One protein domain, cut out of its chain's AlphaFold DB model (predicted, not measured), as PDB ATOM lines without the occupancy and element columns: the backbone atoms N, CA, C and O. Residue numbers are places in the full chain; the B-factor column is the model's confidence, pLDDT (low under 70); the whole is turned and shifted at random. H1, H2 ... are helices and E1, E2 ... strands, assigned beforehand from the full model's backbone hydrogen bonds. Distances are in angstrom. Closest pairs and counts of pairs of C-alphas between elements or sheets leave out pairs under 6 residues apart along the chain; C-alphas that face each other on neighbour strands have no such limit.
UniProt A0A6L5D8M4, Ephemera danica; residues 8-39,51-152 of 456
ATOM      1  N   PHE A   8      22.614  42.080  19.661       95.50
ATOM      2  CA  PHE A   8      23.412  42.652  20.749       95.50
ATOM      3  C   PHE A   8      22.895  42.236  22.133       95.50
ATOM      4  O   PHE A   8      23.641  41.689  22.949       95.50
ATOM      5  N   SER A   9      21.610  42.481  22.396       94.00
ATOM      6  CA  SER A   9      21.002  42.230  23.700       94.00
ATOM      7  C   SER A   9      20.938  40.736  24.017       94.00
ATOM      8  O   SER A   9      21.238  40.335  25.143       94.00
ATOM      9  N   VAL A  10      20.609  39.900  23.026       95.25
ATOM     10  CA  VAL A  10      20.619  38.436  23.176       95.25
ATOM     11  C   VAL A  10      22.041  37.924  23.407       95.25
ATOM     12  O   VAL A  10      22.257  37.110  24.303       95.25
ATOM     13  N   GLY A  11      23.031  38.459  22.687       96.81
ATOM     14  CA  GLY A  11      24.445  38.147  22.887       96.81
ATOM     15  C   GLY A  11      24.923  38.478  24.303       96.81
ATOM     16  O   GLY A  11      25.656  37.696  24.905       96.81
ATOM     17  N   LEU A  12      24.449  39.579  24.895       96.50
ATOM     18  CA  LEU A  12      24.759  39.908  26.288       96.50
ATOM     19  C   LEU A  12      24.195  38.861  27.259       96.50
ATOM     20  O   LEU A  12      24.892  38.437  28.184       96.50
ATOM     21  N   VAL A  13      22.956  38.408  27.042       95.69
ATOM     22  CA  VAL A  13      22.358  37.330  27.848       95.69
ATOM     23  C   VAL A  13      23.087  36.012  27.643       95.69
ATOM     24  O   VAL A  13      23.310  35.304  28.621       95.69
ATOM     25  N   TYR A  14      23.536  35.711  26.424       97.00
ATOM     26  CA  TYR A  14      24.336  34.522  26.144       97.00
ATOM     27  C   TYR A  14      25.644  34.521  26.942       97.00
ATOM     28  O   TYR A  14      25.992  33.537  27.590       97.00
ATOM     29  N   LEU A  15      26.342  35.657  27.003       97.38
ATOM     30  CA  LEU A  15      27.552  35.781  27.819       97.38
ATOM     31  C   LEU A  15      27.264  35.585  29.315       97.38
ATOM     32  O   LEU A  15      28.079  34.991  30.026       97.38
ATOM     33  N   MET A  16      26.099  36.025  29.805       96.38
ATOM     34  CA  MET A  16      25.661  35.735  31.176       96.38
ATOM     35  C   MET A  16      25.317  34.251  31.362       96.38
ATOM     36  O   MET A  16      25.746  33.656  32.347       96.38
ATOM     37  N   TYR A  17      24.634  33.625  30.404       95.44
ATOM     38  CA  TYR A  17      24.364  32.185  30.382       95.44
ATOM     39  C   TYR A  17      25.657  31.363  30.495       95.44
ATOM     40  O   TYR A  17      25.739  30.451  31.316       95.44
ATOM     41  N   LYS A  18      26.720  31.748  29.774       95.56
ATOM     42  CA  LYS A  18      28.040  31.097  29.883       95.56
ATOM     43  C   LYS A  18      28.790  31.430  31.178       95.56
ATOM     44  O   LYS A  18      29.682  30.682  31.567       95.56
ATOM     45  N   SER A  19      28.439  32.521  31.860       96.50
ATOM     46  CA  SER A  19      29.126  32.988  33.076       96.50
ATOM     47  C   SER A  19      28.501  32.498  34.384       96.50
ATOM     48  O   SER A  19      29.126  32.615  35.440       96.50
ATOM     49  N   PHE A  20      27.282  31.962  34.355       95.25
ATOM     50  CA  PHE A  20      26.537  31.538  35.543       95.25
ATOM     51  C   PHE A  20      26.035  30.101  35.405       95.25
ATOM     52  O   PHE A  20      25.895  29.574  34.302       95.25
ATOM     53  N   TYR A  21      25.799  29.422  36.526       92.81
ATOM     54  CA  TYR A  21      25.281  28.051  36.500       92.81
ATOM     55  C   TYR A  21      23.809  27.996  36.098       92.81
ATOM     56  O   TYR A  21      23.399  27.051  35.430       92.81
ATOM     57  N   GLN A  22      23.023  28.998  36.495       91.25
ATOM     58  CA  GLN A  22      21.619  29.117  36.112       91.25
ATOM     59  C   GLN A  22      21.283  30.569  35.794       91.25
ATOM     60  O   GLN A  22      21.732  31.485  36.490       91.25
ATOM     61  N   ILE A  23      20.450  30.768  34.778       91.62
ATOM     62  CA  ILE A  23      19.860  32.066  34.466       91.62
ATOM     63  C   ILE A  23      18.356  31.923  34.237       91.62
ATOM     64  O   ILE A  23      17.870  30.844  33.908       91.62
ATOM     65  N   THR A  24      17.620  33.015  34.404       89.12
ATOM     66  CA  THR A  24      16.214  33.099  34.005       89.12
ATOM     67  C   THR A  24      15.847  34.532  33.630       89.12
ATOM     68  O   THR A  24      16.426  35.490  34.153       89.12
ATOM     69  N   LEU A  25      14.879  34.672  32.726       88.56
ATOM     70  CA  LEU A  25      14.241  35.936  32.383       88.56
ATOM     71  C   LEU A  25      12.906  36.004  33.119       88.56
ATOM     72  O   LEU A  25      12.024  35.173  32.912       88.56
ATOM     73  N   HIS A  26      12.763  36.987  34.004       85.12
ATOM     74  CA  HIS A  26      11.590  37.110  34.856       85.12
ATOM     75  C   HIS A  26      11.009  38.525  34.819       85.12
ATOM     76  O   HIS A  26      11.721  39.519  34.975       85.12
ATOM     77  N   LYS A  27       9.686  38.620  34.660       81.94
ATOM     78  CA  LYS A  27       8.922  39.858  34.847       81.94
ATOM     79  C   LYS A  27       8.044  39.698  36.095       81.94
ATOM     80  O   LYS A  27       7.042  38.989  36.022       81.94
ATOM     81  N   PRO A  28       8.406  40.313  37.235       85.50
ATOM     82  CA  PRO A  28       7.607  40.214  38.450       85.50
ATOM     83  C   PRO A  28       6.313  41.022  38.312       85.50
ATOM     84  O   PRO A  28       6.283  42.036  37.615       85.50
ATOM     85  N   ASN A  29       5.270  40.640  39.055       83.25
ATOM     86  CA  ASN A  29       3.975  41.340  39.064       83.25
ATOM     87  C   ASN A  29       4.063  42.808  39.532       83.25
ATOM     88  O   ASN A  29       3.154  43.593  39.281       83.25
ATOM     89  N   THR A  30       5.147  43.189  40.217       82.44
ATOM     90  CA  THR A  30       5.432  44.577  40.617       82.44
ATOM     91  C   THR A  30       5.956  45.447  39.473       82.44
ATOM     92  O   THR A  30       5.953  46.671  39.594       82.44
ATOM     93  N   SER A  31       6.386  44.853  38.355       79.12
ATOM     94  CA  SER A  31       6.663  45.570  37.106       79.12
ATOM     95  C   SER A  31       5.348  45.784  36.360       79.12
ATOM     96  O   SER A  31       4.562  44.847  36.219       79.12
ATOM     97  N   ARG A  32       5.089  47.004  35.861       79.56
ATOM     98  CA  ARG A  32       3.807  47.281  35.195       79.56
ATOM     99  C   ARG A  32       3.632  46.348  33.982       79.56
ATOM    100  O   ARG A  32       4.574  46.118  33.223       79.56
ATOM    101  N   PRO A  33       2.427  45.811  33.759       71.69
ATOM    102  CA  PRO A  33       2.237  44.741  32.784       71.69
ATOM    103  C   PRO A  33       2.286  45.217  31.321       71.69
ATOM    104  O   PRO A  33       2.487  44.403  30.429       71.69
ATOM    105  N   ALA A  34       2.164  46.527  31.077       68.19
ATOM    106  CA  ALA A  34       2.166  47.127  29.741       68.19
ATOM    107  C   ALA A  34       3.392  48.012  29.432       68.19
ATOM    108  O   ALA A  34       3.416  48.650  28.382       68.19
ATOM    109  N   ASN A  35       4.381  48.107  30.334       63.25
ATOM    110  CA  ASN A  35       5.530  48.999  30.151       63.25
ATOM    111  C   ASN A  35       6.844  48.313  29.733       63.25
ATOM    112  O   ASN A  35       7.180  47.197  30.141       63.25
ATOM    113  N   SER A  36       7.607  49.129  29.009       49.84
ATOM    114  CA  SER A  36       9.028  49.421  29.162       49.84
ATOM    115  C   SER A  36       9.131  50.742  29.877       49.84
ATOM    116  O   SER A  36       8.492  51.696  29.449       49.84
ATOM    117  N   GLU A  37       9.899  50.862  30.942       39.84
ATOM    118  CA  GLU A  37      10.029  52.117  31.677       39.84
ATOM    119  C   GLU A  37      10.550  53.275  30.802       39.84
ATOM    120  O   GLU A  37      11.734  53.373  30.495       39.84
ATOM    121  N   ARG A  38       9.645  54.208  30.477       37.28
ATOM    122  CA  ARG A  38       9.917  55.647  30.464       37.28
ATOM    123  C   ARG A  38       9.007  56.312  31.490       37.28
ATOM    124  O   ARG A  38       7.793  56.355  31.322       37.28
ATOM    125  N   GLU A  39       9.622  56.870  32.521       36.22
ATOM    126  CA  GLU A  39       9.109  58.052  33.202       36.22
ATOM    127  C   GLU A  39      10.036  59.203  32.777       36.22
ATOM    128  O   GLU A  39      11.221  59.211  33.099       36.22
ATOM    129  N   ALA A  51       5.729  50.398  21.937       36.31
ATOM    130  CA  ALA A  51       5.618  49.827  23.272       36.31
ATOM    131  C   ALA A  51       6.804  48.881  23.509       36.31
ATOM    132  O   ALA A  51       6.779  47.735  23.085       36.31
ATOM    133  N   PHE A  52       7.852  49.358  24.172       40.59
ATOM    134  CA  PHE A  52       8.989  48.515  24.561       40.59
ATOM    135  C   PHE A  52       8.602  47.647  25.814       40.59
ATOM    136  O   PHE A  52       7.638  48.012  26.491       40.59
ATOM    137  N   LEU A  53       9.336  46.581  26.206       47.72
ATOM    138  CA  LEU A  53       9.184  45.807  27.482       47.72
ATOM    139  C   LEU A  53      10.314  45.937  28.551       47.72
ATOM    140  O   LEU A  53      11.474  46.014  28.184       47.72
ATOM    141  N   ILE A  54      10.025  45.832  29.873       50.19
ATOM    142  CA  ILE A  54      11.035  45.653  30.975       50.19
ATOM    143  C   ILE A  54      11.187  44.195  31.444       50.19
ATOM    144  O   ILE A  54      10.202  43.615  31.919       50.19
ATOM    145  N   TRP A  55      12.419  43.659  31.468       67.44
ATOM    146  CA  TRP A  55      12.786  42.311  31.951       67.44
ATOM    147  C   TRP A  55      13.874  42.320  33.040       67.44
ATOM    148  O   TRP A  55      14.830  43.102  32.975       67.44
ATOM    149  N   TYR A  56      13.787  41.400  34.006       83.12
ATOM    150  CA  TYR A  56      14.886  41.096  34.928       83.12
ATOM    151  C   TYR A  56      15.598  39.822  34.478       83.12
ATOM    152  O   TYR A  56      14.996  38.753  34.425       83.12
ATOM    153  N   LEU A  57      16.893  39.939  34.188       89.94
ATOM    154  CA  LEU A  57      17.778  38.788  34.064       89.94
ATOM    155  C   LEU A  57      18.275  38.426  35.465       89.94
ATOM    156  O   LEU A  57      18.967  39.221  36.103       89.94
ATOM    157  N   VAL A  58      17.904  37.244  35.949       90.62
ATOM    158  CA  VAL A  58      18.351  36.726  37.244       90.62
ATOM    159  C   VAL A  58      19.410  35.666  36.992       90.62
ATOM    160  O   VAL A  58      19.130  34.638  36.381       90.62
ATOM    161  N   CYS A  59      20.621  35.916  37.484       92.44
ATOM    162  CA  CYS A  59      21.763  35.024  37.332       92.44
ATOM    163  C   CYS A  59      22.133  34.415  38.685       92.44
ATOM    164  O   CYS A  59      22.366  35.138  39.657       92.44
ATOM    165  N   LYS A  60      22.209  33.085  38.755       92.12
ATOM    166  CA  LYS A  60      22.482  32.348  39.988       92.12
ATOM    167  C   LYS A  60      23.811  31.615  39.885       92.12
ATOM    168  O   LYS A  60      24.030  30.842  38.956       92.12
ATOM    169  N   TRP A  61      24.659  31.867  40.883       95.50
ATOM    170  CA  TRP A  61      25.999  31.299  41.054       95.50
ATOM    171  C   TRP A  61      26.928  31.563  39.870       95.50
ATOM    172  O   TRP A  61      26.871  30.909  38.830       95.50
ATOM    173  N   LYS A  62      27.809  32.543  40.046       96.00
ATOM    174  CA  LYS A  62      28.835  32.845  39.057       96.00
ATOM    175  C   LYS A  62      29.806  31.663  38.958       96.00
ATOM    176  O   LYS A  62      30.237  31.141  39.983       96.00
ATOM    177  N   ARG A  63      30.137  31.256  37.734       95.44
ATOM    178  CA  ARG A  63      31.130  30.211  37.465       95.44
ATOM    179  C   ARG A  63      32.545  30.716  37.755       95.44
ATOM    180  O   ARG A  63      32.804  31.922  37.791       95.44
ATOM    181  N   GLU A  64      33.463  29.778  37.936       93.19
ATOM    182  CA  GLU A  64      34.898  30.064  37.944       93.19
ATOM    183  C   GLU A  64      35.386  30.365  36.514       93.19
ATOM    184  O   GLU A  64      34.710  30.051  35.535       93.19
ATOM    185  N   ASN A  65      36.550  31.008  36.377       91.44
ATOM    186  CA  ASN A  65      37.201  31.281  35.085       91.44
ATOM    187  C   ASN A  65      36.426  32.161  34.080       91.44
ATOM    188  O   ASN A  65      36.671  32.102  32.880       91.44
ATOM    189  N   THR A  66      35.561  33.072  34.537       94.75
ATOM    190  CA  THR A  66      34.853  34.026  33.649       94.75
ATOM    191  C   THR A  66      35.651  35.311  33.356       94.75
ATOM    192  O   THR A  66      35.058  36.345  33.032       94.75
ATOM    193  N   ALA A  67      36.972  35.312  33.574       95.06
ATOM    194  CA  ALA A  67      37.803  36.513  33.447       95.06
ATOM    195  C   ALA A  67      37.839  37.034  32.002       95.06
ATOM    196  O   ALA A  67      37.669  38.228  31.785       95.06
ATOM    197  N   SER A  68      37.920  36.132  31.020       96.88
ATOM    198  CA  SER A  68      37.908  36.475  29.594       96.88
ATOM    199  C   SER A  68      36.631  37.207  29.167       96.88
ATOM    200  O   SER A  68      36.709  38.207  28.463       96.88
ATOM    201  N   ILE A  69      35.458  36.768  29.639       96.75
ATOM    202  CA  ILE A  69      34.172  37.428  29.348       96.75
ATOM    203  C   ILE A  69      34.120  38.822  29.985       96.75
ATOM    204  O   ILE A  69      33.651  39.770  29.358       96.75
ATOM    205  N   ARG A  70      34.619  38.967  31.220       96.44
ATOM    206  CA  ARG A  70      34.719  40.273  31.894       96.44
ATOM    207  C   ARG A  70      35.599  41.228  31.090       96.44
ATOM    208  O   ARG A  70      35.188  42.361  30.857       96.44
ATOM    209  N   ASP A  71      36.782  40.773  30.692       97.62
ATOM    210  CA  ASP A  71      37.765  41.600  29.989       97.62
ATOM    211  C   ASP A  71      37.251  41.970  28.589       97.62
ATOM    212  O   ASP A  71      37.313  43.130  28.195       97.62
ATOM    213  N   TYR A  72      36.600  41.034  27.893       97.88
ATOM    214  CA  TYR A  72      35.902  41.304  26.636       97.88
ATOM    215  C   TYR A  72      34.825  42.393  26.776       97.88
ATOM    216  O   TYR A  72      34.813  43.352  26.005       97.88
ATOM    217  N   LEU A  73      33.942  42.293  27.778       97.44
ATOM    218  CA  LEU A  73      32.897  43.299  28.008       97.44
ATOM    219  C   LEU A  73      33.475  44.664  28.418       97.44
ATOM    220  O   LEU A  73      32.893  45.697  28.082       97.44
ATOM    221  N   TYR A  74      34.620  44.681  29.107       96.44
ATOM    222  CA  TYR A  74      35.345  45.913  29.416       96.44
ATOM    223  C   TYR A  74      35.835  46.604  28.136       96.44
ATOM    224  O   TYR A  74      35.544  47.783  27.931       96.44
ATOM    225  N   GLU A  75      36.480  45.861  27.235       96.62
ATOM    226  CA  GLU A  75      36.944  46.372  25.939       96.62
ATOM    227  C   GLU A  75      35.792  46.850  25.045       96.62
ATOM    228  O   GLU A  75      35.865  47.917  24.430       96.62
ATOM    229  N   VAL A  76      34.684  46.105  25.006       95.44
ATOM    230  CA  VAL A  76      33.474  46.529  24.287       95.44
ATOM    231  C   VAL A  76      32.951  47.855  24.840       95.44
ATOM    232  O   VAL A  76      32.635  48.760  24.070       95.44
ATOM    233  N   ASN A  77      32.907  48.019  26.164       95.62
ATOM    234  CA  ASN A  77      32.474  49.271  26.776       95.62
ATOM    235  C   ASN A  77      33.420  50.443  26.453       95.62
ATOM    236  O   ASN A  77      32.956  51.567  26.256       95.62
ATOM    237  N   LEU A  78      34.732  50.211  26.356       93.94
ATOM    238  CA  LEU A  78      35.672  51.235  25.888       93.94
ATOM    239  C   LEU A  78      35.376  51.654  24.440       93.94
ATOM    240  O   LEU A  78      35.361  52.851  24.145       93.94
ATOM    241  N   LYS A  79      35.070  50.695  23.554       92.12
ATOM    242  CA  LYS A  79      34.674  50.976  22.163       92.12
ATOM    243  C   LYS A  79      33.372  51.773  22.082       92.12
ATOM    244  O   LYS A  79      33.334  52.772  21.368       92.12
ATOM    245  N   LEU A  80      32.351  51.389  22.851       92.06
ATOM    246  CA  LEU A  80      31.065  52.098  22.923       92.06
ATOM    247  C   LEU A  80      31.219  53.544  23.422       92.06
ATOM    248  O   LEU A  80      30.516  54.442  22.968       92.06
ATOM    249  N   ASN A  81      32.170  53.802  24.325       91.00
ATOM    250  CA  ASN A  81      32.429  55.145  24.852       91.00
ATOM    251  C   ASN A  81      33.239  56.049  23.909       91.00
ATOM    252  O   ASN A  81      33.432  57.233  24.210       91.00
ATOM    253  N   ASN A  82      33.718  55.540  22.771       87.00
ATOM    254  CA  ASN A  82      34.482  56.340  21.824       87.00
ATOM    255  C   ASN A  82      33.575  57.319  21.056       87.00
ATOM    256  O   ASN A  82      33.159  57.064  19.928       87.00
ATOM    257  N   LYS A  83      33.342  58.499  21.648       74.00
ATOM    258  CA  LYS A  83      32.503  59.586  21.101       74.00
ATOM    259  C   LYS A  83      32.947  60.135  19.736       74.00
ATOM    260  O   LYS A  83      32.247  60.967  19.169       74.00
ATOM    261  N   ARG A  84      34.121  59.739  19.230       79.56
ATOM    262  CA  ARG A  84      34.625  60.137  17.903       79.56
ATOM    263  C   ARG A  84      34.174  59.187  16.789       79.56
ATOM    264  O   ARG A  84      34.305  59.532  15.619       79.56
ATOM    265  N   SER A  85      33.665  58.007  17.141       80.38
ATOM    266  CA  SER A  85      33.161  57.014  16.193       80.38
ATOM    267  C   SER A  85      31.745  57.357  15.724       80.38
ATOM    268  O   SER A  85      30.914  57.789  16.520       80.38
ATOM    269  N   LYS A  86      31.456  57.127  14.436       84.88
ATOM    270  CA  LYS A  86      30.089  57.144  13.876       84.88
ATOM    271  C   LYS A  86      29.471  55.743  13.761       84.88
ATOM    272  O   LYS A  86      28.320  55.630  13.359       84.88
ATOM    273  N   SER A  87      30.235  54.693  14.062       88.12
ATOM    274  CA  SER A  87      29.785  53.300  14.049       88.12
ATOM    275  C   SER A  87      29.493  52.804  15.462       88.12
ATOM    276  O   SER A  87      30.193  53.195  16.400       88.12
ATOM    277  N   ASP A  88      28.514  51.907  15.573       91.06
ATOM    278  CA  ASP A  88      28.085  51.271  16.822       91.06
ATOM    279  C   ASP A  88      28.395  49.763  16.823       91.06
ATOM    280  O   ASP A  88      28.669  49.165  15.777       91.06
ATOM    281  N   VAL A  89      28.373  49.142  18.002       93.00
ATOM    282  CA  VAL A  89      28.563  47.696  18.171       93.00
ATOM    283  C   VAL A  89      27.208  47.000  18.056       93.00
ATOM    284  O   VAL A  89      26.401  47.041  18.978       93.00
ATOM    285  N   MET A  90      26.969  46.327  16.930       94.75
ATOM    286  CA  MET A  90      25.672  45.698  16.636       94.75
ATOM    287  C   MET A  90      25.508  44.291  17.223       94.75
ATOM    288  O   MET A  90      24.383  43.848  17.450       94.75
ATOM    289  N   GLU A  91      26.610  43.583  17.472       95.25
ATOM    290  CA  GLU A  91      26.606  42.195  17.939       95.25
ATOM    291  C   GLU A  91      27.743  41.964  18.937       95.25
ATOM    292  O   GLU A  91      28.860  42.443  18.744       95.25
ATOM    293  N   LEU A  92      27.455  41.223  20.012       97.19
ATOM    294  CA  LEU A  92      28.466  40.776  20.982       97.19
ATOM    295  C   LEU A  92      28.916  39.339  20.730       97.19
ATOM    296  O   LEU A  92      30.027  38.972  21.108       97.19
ATOM    297  N   VAL A  93      28.027  38.538  20.146       97.19
ATOM    298  CA  VAL A  93      28.203  37.127  19.816       97.19
ATOM    299  C   VAL A  93      27.580  36.937  18.432       97.19
ATOM    300  O   VAL A  93      26.443  37.381  18.257       97.19
ATOM    301  N   PRO A  94      28.285  36.311  17.472       97.44
ATOM    302  CA  PRO A  94      27.733  36.023  16.152       97.44
ATOM    303  C   PRO A  94      26.409  35.262  16.239       97.44
ATOM    304  O   PRO A  94      26.291  34.302  17.005       97.44
ATOM    305  N   VAL A  95      25.430  35.667  15.430       94.75
ATOM    306  CA  VAL A  95      24.089  35.055  15.416       94.75
ATOM    307  C   VAL A  95      24.135  33.548  15.149       94.75
ATOM    308  O   VAL A  95      23.348  32.811  15.739       94.75
ATOM    309  N   ASP A  96      25.064  33.081  14.317       97.00
ATOM    310  CA  ASP A  96      25.197  31.653  14.008       97.00
ATOM    311  C   ASP A  96      25.572  30.842  15.259       97.00
ATOM    312  O   ASP A  96      24.923  29.842  15.553       97.00
ATOM    313  N   ILE A  97      26.491  31.352  16.090       96.88
ATOM    314  CA  ILE A  97      26.857  30.730  17.377       96.88
ATOM    315  C   ILE A  97      25.657  30.699  18.335       96.88
ATOM    316  O   ILE A  97      25.465  29.727  19.065       96.88
ATOM    317  N   LEU A  98      24.836  31.755  18.345       95.25
ATOM    318  CA  LEU A  98      23.627  31.795  19.174       95.25
ATOM    319  C   LEU A  98      22.589  30.751  18.735       95.25
ATOM    320  O   LEU A  98      21.893  30.216  19.590       95.25
ATOM    321  N   LYS A  99      22.476  30.481  17.429       95.81
ATOM    322  CA  LYS A  99      21.529  29.508  16.854       95.81
ATOM    323  C   LYS A  99      21.994  28.059  16.985       95.81
ATOM    324  O   LYS A  99      21.155  27.170  17.074       95.81
ATOM    325  N   GLU A 100      23.304  27.822  16.985       97.38
ATOM    326  CA  GLU A 100      23.882  26.490  17.212       97.38
ATOM    327  C   GLU A 100      23.571  25.958  18.620       97.38
ATOM    328  O   GLU A 100      23.362  24.759  18.805       97.38
ATOM    329  N   ASP A 101      23.491  26.847  19.615       96.06
ATOM    330  CA  ASP A 101      23.063  26.520  20.976       96.06
ATOM    331  C   ASP A 101      21.527  26.476  21.054       96.06
ATOM    332  O   ASP A 101      20.875  27.404  21.541       96.06
ATOM    333  N   THR A 102      20.936  25.397  20.531       96.19
ATOM    334  CA  THR A 102      19.475  25.254  20.385       96.19
ATOM    335  C   THR A 102      18.730  25.416  21.706       96.19
ATOM    336  O   THR A 102      17.712  26.099  21.754       96.19
ATOM    337  N   GLN A 103      19.273  24.893  22.809       93.81
ATOM    338  CA  GLN A 103      18.667  25.036  24.134       93.81
ATOM    339  C   GLN A 103      18.542  26.508  24.552       93.81
ATOM    340  O   GLN A 103      17.509  26.921  25.084       93.81
ATOM    341  N   PHE A 104      19.599  27.299  24.354       93.56
ATOM    342  CA  PHE A 104      19.560  28.725  24.656       93.56
ATOM    343  C   PHE A 104      18.655  29.483  23.680       93.56
ATOM    344  O   PHE A 104      17.873  30.338  24.105       93.56
ATOM    345  N   TYR A 105      18.766  29.177  22.387       94.25
ATOM    346  CA  TYR A 105      17.996  29.833  21.339       94.25
ATOM    347  C   TYR A 105      16.489  29.664  21.557       94.25
ATOM    348  O   TYR A 105      15.767  30.662  21.607       94.25
ATOM    349  N   ASP A 106      16.038  28.426  21.770       93.31
ATOM    350  CA  ASP A 106      14.630  28.099  21.988       93.31
ATOM    351  C   ASP A 106      14.105  28.790  23.252       93.31
ATOM    352  O   ASP A 106      13.047  29.417  23.222       93.31
ATOM    353  N   PHE A 107      14.891  28.802  24.336       90.31
ATOM    354  CA  PHE A 107      14.538  29.520  25.562       90.31
ATOM    355  C   PHE A 107      14.296  31.020  25.322       90.31
ATOM    356  O   PHE A 107      13.308  31.574  25.812       90.31
ATOM    357  N   ILE A 108      15.184  31.698  24.587       91.81
ATOM    358  CA  ILE A 108      15.026  33.126  24.278       91.81
ATOM    359  C   ILE A 108      13.825  33.351  23.361       91.81
ATOM    360  O   ILE A 108      13.032  34.263  23.605       91.81
ATOM    361  N   TYR A 109      13.675  32.523  22.328       92.06
ATOM    362  CA  TYR A 109      12.582  32.621  21.368       92.06
ATOM    363  C   TYR A 109      11.215  32.468  22.051       92.06
ATOM    364  O   TYR A 109      10.353  33.343  21.926       92.06
ATOM    365  N   GLU A 110      11.036  31.408  22.840       90.44
ATOM    366  CA  GLU A 110       9.809  31.162  23.598       90.44
ATOM    367  C   GLU A 110       9.548  32.264  24.627       90.44
ATOM    368  O   GLU A 110       8.425  32.765  24.730       90.44
ATOM    369  N   SER A 111      10.582  32.690  25.363       87.56
ATOM    370  CA  SER A 111      10.451  33.756  26.357       87.56
ATOM    371  C   SER A 111       9.956  35.056  25.721       87.56
ATOM    372  O   SER A 111       9.017  35.668  26.237       87.56
ATOM    373  N   ASN A 112      10.527  35.442  24.580       88.44
ATOM    374  CA  ASN A 112      10.137  36.643  23.850       88.44
ATOM    375  C   ASN A 112       8.676  36.576  23.381       88.44
ATOM    376  O   ASN A 112       7.937  37.544  23.567       88.44
ATOM    377  N   ASN A 113       8.241  35.436  22.837       89.38
ATOM    378  CA  ASN A 113       6.876  35.265  22.332       89.38
ATOM    379  C   ASN A 113       5.831  35.285  23.453       89.38
ATOM    380  O   ASN A 113       4.885  36.072  23.395       89.38
ATOM    381  N   ILE A 114       6.034  34.503  24.522       86.38
ATOM    382  CA  ILE A 114       5.112  34.455  25.672       86.38
ATOM    383  C   ILE A 114       4.947  35.848  26.294       86.38
ATOM    384  O   ILE A 114       3.852  36.246  26.706       86.38
ATOM    385  N   LEU A 115       6.042  36.600  26.404       79.44
ATOM    386  CA  LEU A 115       6.010  37.946  26.967       79.44
ATOM    387  C   LEU A 115       5.344  38.948  26.021       79.44
ATOM    388  O   LEU A 115       4.553  39.771  26.491       79.44
ATOM    389  N   GLY A 116       5.613  38.854  24.717       84.56
ATOM    390  CA  GLY A 116       4.977  39.677  23.691       84.56
ATOM    391  C   GLY A 116       3.456  39.519  23.691       84.56
ATOM    392  O   GLY A 116       2.732  40.512  23.781       84.56
ATOM    393  N   GLU A 117       2.956  38.282  23.714       88.00
ATOM    394  CA  GLU A 117       1.517  37.992  23.793       88.00
ATOM    395  C   GLU A 117       0.868  38.610  25.036       88.00
ATOM    396  O   GLU A 117      -0.150  39.307  24.956       88.00
ATOM    397  N   ARG A 118       1.488  38.420  26.208       84.19
ATOM    398  CA  ARG A 118       0.998  39.006  27.465       84.19
ATOM    399  C   ARG A 118       0.962  40.527  27.404       84.19
ATOM    400  O   ARG A 118       0.037  41.137  27.943       84.19
ATOM    401  N   GLN A 119       1.952  41.157  26.785       81.12
ATOM    402  CA  GLN A 119       1.988  42.610  26.664       81.12
ATOM    403  C   GLN A 119       0.868  43.124  25.757       81.12
ATOM    404  O   GLN A 119       0.203  44.091  26.129       81.12
ATOM    405  N   ILE A 120       0.611  42.462  24.623       87.94
ATOM    406  CA  ILE A 120      -0.485  42.813  23.708       87.94
ATOM    407  C   ILE A 120      -1.815  42.836  24.464       87.94
ATOM    408  O   ILE A 120      -2.532  43.836  24.414       87.94
ATOM    409  N   ILE A 121      -2.109  41.791  25.245       90.00
ATOM    410  CA  ILE A 121      -3.333  41.714  26.061       90.00
ATOM    411  C   ILE A 121      -3.434  42.911  27.018       90.00
ATOM    412  O   ILE A 121      -4.484  43.546  27.128       90.00
ATOM    413  N   ASN A 122      -2.342  43.256  27.699       87.19
ATOM    414  CA  ASN A 122      -2.340  44.353  28.665       87.19
ATOM    415  C   ASN A 122      -2.438  45.738  28.008       87.19
ATOM    416  O   ASN A 122      -3.071  46.631  28.569       87.19
ATOM    417  N   LEU A 123      -1.869  45.924  26.816       88.19
ATOM    418  CA  LEU A 123      -2.019  47.153  26.032       88.19
ATOM    419  C   LEU A 123      -3.460  47.326  25.543       88.19
ATOM    420  O   LEU A 123      -4.024  48.414  25.669       88.19
ATOM    421  N   VAL A 124      -4.082  46.249  25.052       92.69
ATOM    422  CA  VAL A 124      -5.502  46.237  24.671       92.69
ATOM    423  C   VAL A 124      -6.387  46.552  25.879       92.69
ATOM    424  O   VAL A 124      -7.301  47.367  25.770       92.69
ATOM    425  N   LYS A 125      -6.071  45.988  27.051       91.25
ATOM    426  CA  LYS A 125      -6.768  46.298  28.303       91.25
ATOM    427  C   LYS A 125      -6.663  47.779  28.667       91.25
ATOM    428  O   LYS A 125      -7.680  48.392  28.964       91.25
ATOM    429  N   ILE A 126      -5.470  48.377  28.612       89.62
ATOM    430  CA  ILE A 126      -5.307  49.818  28.882       89.62
ATOM    431  C   ILE A 126      -6.136  50.646  27.902       89.62
ATOM    432  O   ILE A 126      -6.850  51.545  28.335       89.62
ATOM    433  N   LYS A 127      -6.092  50.322  26.604       91.38
ATOM    434  CA  LYS A 127      -6.905  51.007  25.592       91.38
ATOM    435  C   LYS A 127      -8.395  50.958  25.946       91.38
ATOM    436  O   LYS A 127      -9.041  51.998  25.894       91.38
ATOM    437  N   ALA A 128      -8.913  49.796  26.348       94.12
ATOM    438  CA  ALA A 128     -10.307  49.648  26.764       94.12
ATOM    439  C   ALA A 128     -10.646  50.522  27.986       94.12
ATOM    440  O   ALA A 128     -11.626  51.255  27.949       94.12
ATOM    441  N   PHE A 129      -9.801  50.530  29.020       91.88
ATOM    442  CA  PHE A 129      -9.991  51.360  30.225       91.88
ATOM    443  C   PHE A 129      -9.849  52.869  29.954       91.88
ATOM    444  O   PHE A 129     -10.426  53.683  30.669       91.88
ATOM    445  N   CYS A 130      -9.088  53.269  28.932       92.31
ATOM    446  CA  CYS A 130      -9.047  54.661  28.478       92.31
ATOM    447  C   CYS A 130     -10.313  55.067  27.712       92.31
ATOM    448  O   CYS A 130     -10.674  56.242  27.725       92.31
ATOM    449  N   GLN A 131     -10.952  54.126  27.013       94.81
ATOM    450  CA  GLN A 131     -12.178  54.361  26.245       94.81
ATOM    451  C   GLN A 131     -13.436  54.303  27.120       94.81
ATOM    452  O   GLN A 131     -14.402  55.000  26.828       94.81
ATOM    453  N   ASP A 132     -13.408  53.509  28.191       95.12
ATOM    454  CA  ASP A 132     -14.498  53.354  29.148       95.12
ATOM    455  C   ASP A 132     -13.976  53.464  30.589       95.12
ATOM    456  O   ASP A 132     -13.368  52.541  31.138       95.12
ATOM    457  N   THR A 133     -14.252  54.607  31.220       92.88
ATOM    458  CA  THR A 133     -13.838  54.902  32.599       92.88
ATOM    459  C   THR A 133     -14.687  54.198  33.659       92.88
ATOM    460  O   THR A 133     -14.412  54.354  34.848       92.88
ATOM    461  N   THR A 134     -15.733  53.461  33.268       94.81
ATOM    462  CA  THR A 134     -16.559  52.670  34.195       94.81
ATOM    463  C   THR A 134     -15.959  51.295  34.492       94.81
ATOM    464  O   THR A 134     -16.364  50.642  35.455       94.81
ATOM    465  N   LEU A 135     -14.960  50.862  33.714       93.88
ATOM    466  CA  LEU A 135     -14.239  49.615  33.942       93.88
ATOM    467  C   LEU A 135     -13.400  49.688  35.228       93.88
ATOM    468  O   LEU A 135     -12.608  50.609  35.432       93.88
ATOM    469  N   LEU A 136     -13.538  48.675  36.090       89.81
ATOM    470  CA  LEU A 136     -12.867  48.596  37.391       89.81
ATOM    471  C   LEU A 136     -12.135  47.263  37.569       89.81
ATOM    472  O   LEU A 136     -12.612  46.209  37.156       89.81
ATOM    473  N   GLU A 137     -10.995  47.300  38.261       90.94
ATOM    474  CA  GLU A 137     -10.258  46.104  38.680       90.94
ATOM    475  C   GLU A 137     -10.488  45.845  40.175       90.94
ATOM    476  O   GLU A 137      -9.763  46.329  41.043       90.94
ATOM    477  N   PHE A 138     -11.524  45.071  40.481       92.81
ATOM    478  CA  PHE A 138     -12.023  44.875  41.845       92.81
ATOM    479  C   PHE A 138     -11.074  44.079  42.758       92.81
ATOM    480  O   PHE A 138     -11.138  44.226  43.974       92.81
ATOM    481  N   LYS A 139     -10.148  43.283  42.205       93.94
ATOM    482  CA  LYS A 139      -9.237  42.422  42.989       93.94
ATOM    483  C   LYS A 139      -7.954  43.108  43.463       93.94
ATOM    484  O   LYS A 139      -7.126  42.467  44.104       93.94
ATOM    485  N   GLN A 140      -7.738  44.389  43.152       90.75
ATOM    486  CA  GLN A 140      -6.467  45.064  43.459       90.75
ATOM    487  C   GLN A 140      -6.135  45.072  44.957       90.75
ATOM    488  O   GLN A 140      -4.983  44.839  45.331       90.75
ATOM    489  N   ALA A 141      -7.130  45.324  45.813       92.56
ATOM    490  CA  ALA A 141      -6.946  45.362  47.262       92.56
ATOM    491  C   ALA A 141      -6.569  43.979  47.821       92.56
ATOM    492  O   ALA A 141      -5.578  43.861  48.547       92.56
ATOM    493  N   ASP A 142      -7.292  42.937  47.407       95.50
ATOM    494  CA  ASP A 142      -7.043  41.553  47.821       95.50
ATOM    495  C   ASP A 142      -5.671  41.070  47.342       95.50
ATOM    496  O   ASP A 142      -4.892  40.508  48.113       95.50
ATOM    497  N   MET A 143      -5.320  41.363  46.083       94.19
ATOM    498  CA  MET A 143      -4.008  41.033  45.526       94.19
ATOM    499  C   MET A 143      -2.875  41.740  46.271       94.19
ATOM    500  O   MET A 143      -1.850  41.115  46.540       94.19
ATOM    501  N   LYS A 144      -3.048  43.019  46.637       93.50
ATOM    502  CA  LYS A 144      -2.069  43.745  47.458       93.50
ATOM    503  C   LYS A 144      -1.866  43.032  48.794       93.50
ATOM    504  O   LYS A 144      -0.719  42.816  49.177       93.50
ATOM    505  N   HIS A 145      -2.947  42.679  49.491       94.75
ATOM    506  CA  HIS A 145      -2.861  42.002  50.783       94.75
ATOM    507  C   HIS A 145      -2.127  40.662  50.663       94.75
ATOM    508  O   HIS A 145      -1.126  40.453  51.346       94.75
ATOM    509  N   ALA A 146      -2.551  39.813  49.724       96.00
ATOM    510  CA  ALA A 146      -1.943  38.507  49.490       96.00
ATOM    511  C   ALA A 146      -0.453  38.608  49.112       96.00
ATOM    512  O   ALA A 146       0.361  37.824  49.596       96.00
ATOM    513  N   CYS A 147      -0.064  39.592  48.290       95.38
ATOM    514  CA  CYS A 147       1.341  39.796  47.923       95.38
ATOM    515  C   CYS A 147       2.193  40.253  49.115       95.38
ATOM    516  O   CYS A 147       3.295  39.741  49.310       95.38
ATOM    517  N   LEU A 148       1.700  41.208  49.914       94.81
ATOM    518  CA  LEU A 148       2.413  41.697  51.097       94.81
ATOM    519  C   LEU A 148       2.593  40.590  52.139       94.81
ATOM    520  O   LEU A 148       3.682  40.449  52.691       94.81
ATOM    521  N   GLU A 149       1.562  39.775  52.356       96.50
ATOM    522  CA  GLU A 149       1.615  38.614  53.242       96.50
ATOM    523  C   GLU A 149       2.614  37.563  52.739       96.50
ATOM    524  O   GLU A 149       3.523  37.173  53.474       96.50
ATOM    525  N   PHE A 150       2.521  37.176  51.462       96.38
ATOM    526  CA  PHE A 150       3.420  36.198  50.844       96.38
ATOM    527  C   PHE A 150       4.894  36.637  50.896       96.38
ATOM    528  O   PHE A 150       5.775  35.834  51.212       96.38
ATOM    529  N   TRP A 151       5.181  37.921  50.644       95.69
ATOM    530  CA  TRP A 151       6.538  38.483  50.732       95.69
ATOM    531  C   TRP A 151       6.963  38.879  52.150       95.69
ATOM    532  O   TRP A 151       8.098  39.320  52.334       95.69
ATOM    533  N   LYS A 152       6.084  38.727  53.149       96.00
ATOM    534  CA  LYS A 152       6.318  39.120  54.549       96.00
ATOM    535  C   LYS A 152       6.692  40.599  54.699       96.00
ATOM    536  O   LYS A 152       7.565  40.963  55.486       96.00
TER     537      LYS A 152
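Overview. This is residues 8 to 39 and 51 to 152 of the 456 residues of a protein of Ephemera danica (UniProt A0A6L5D8M4). A two-stranded ribbon, E1 and E2, and three helices, H1, H2 and H3, gather loosely at one end of the domain, with H1 between H2 and H3; from there the long helix H4 runs out as an arm, its residues 107 to 115 passing near E1. Past the far end of H4 the chain folds back into H5, and residues 138 to 146, of which 140 to 146 belong to H5, stick out. The printed part has 134 residues, with five named helices and two named strands in the order H1, E1, E2, H2, H3, H4, H5; the sheet, order E1 - E2, is antiparallel, and the class is mostly helix. The whole is loose, with a radius of gyration of the C-alphas of 19.5 A and spans of 55 by 39 by 29 A.

Along the chain. E1 is residues 20 to 26, 16.0 A from first to last C-alpha, and E2 is residues 56 to 62, 16.7 A. H1, residues 8 to 19, is 16.7 A long and begins with C-alpha 8 at (23.412, 42.652, 20.749). H2 is residues 67 to 80, 20.0 A, and H3 is residues 95 to 100, 8.8 A. H4, residues 102 to 131, is 43.4 A long and ends with C-alpha 131 at (-12.178, 54.361, 26.245). H5, residues 140 to 150, is 15.2 A long and ends with C-alpha 150 at (3.420, 36.198, 50.844).

Arrangement. E1 and E2 are antiparallel neighbours at 166 degrees; N 24 and O 58 are 3.0 A apart and N 60 and O 22 are 2.8 A apart, within hydrogen-bond range. The closest C-alphas of H1 and E2 are those of Ser 19 and Lys 62, 6.0 A apart. H1 and H2 are close but not clearly touching, Leu 15 to Ile 69 being the closest C-alphas at 7.0 A, with a shallow tilt of 20 degrees, opposite ways. H1 and H3 are close but not clearly touching, the closest C-alphas being those of Gly 11 and Leu 98, 7.4 A apart. H3 and H4 only just touch, only at the corner by their link, with 3 pairs of C-alphas within 8 A; the closest are those of Lys 99 and Tyr 105, 5.7 A apart. The closest C-alphas of E1 and H4 are those of Leu 25 and Ser 111, 7.4 A apart. H5 is apart from H4 and from E1, for instance. In H1, H2, H3, H4 and H5 every O i to N i+4 pair is within hydrogen-bond range.

Size, cuts and confidence. The two C-alphas farthest apart, those of Asn 65 and Thr 134, are 57.9 A apart. Residues 40 to 50 are not printed, and C-alphas 39 and 51 are 13.4 A apart across this cut, which falls in the link from E1 to E2. The link from H2 to H3 is long, with 14 residues, and its residues 81 to 86 stand free. The mean pLDDT of the printed part is 88.3; residues 34 to 39 and 51 to 55 are under 70.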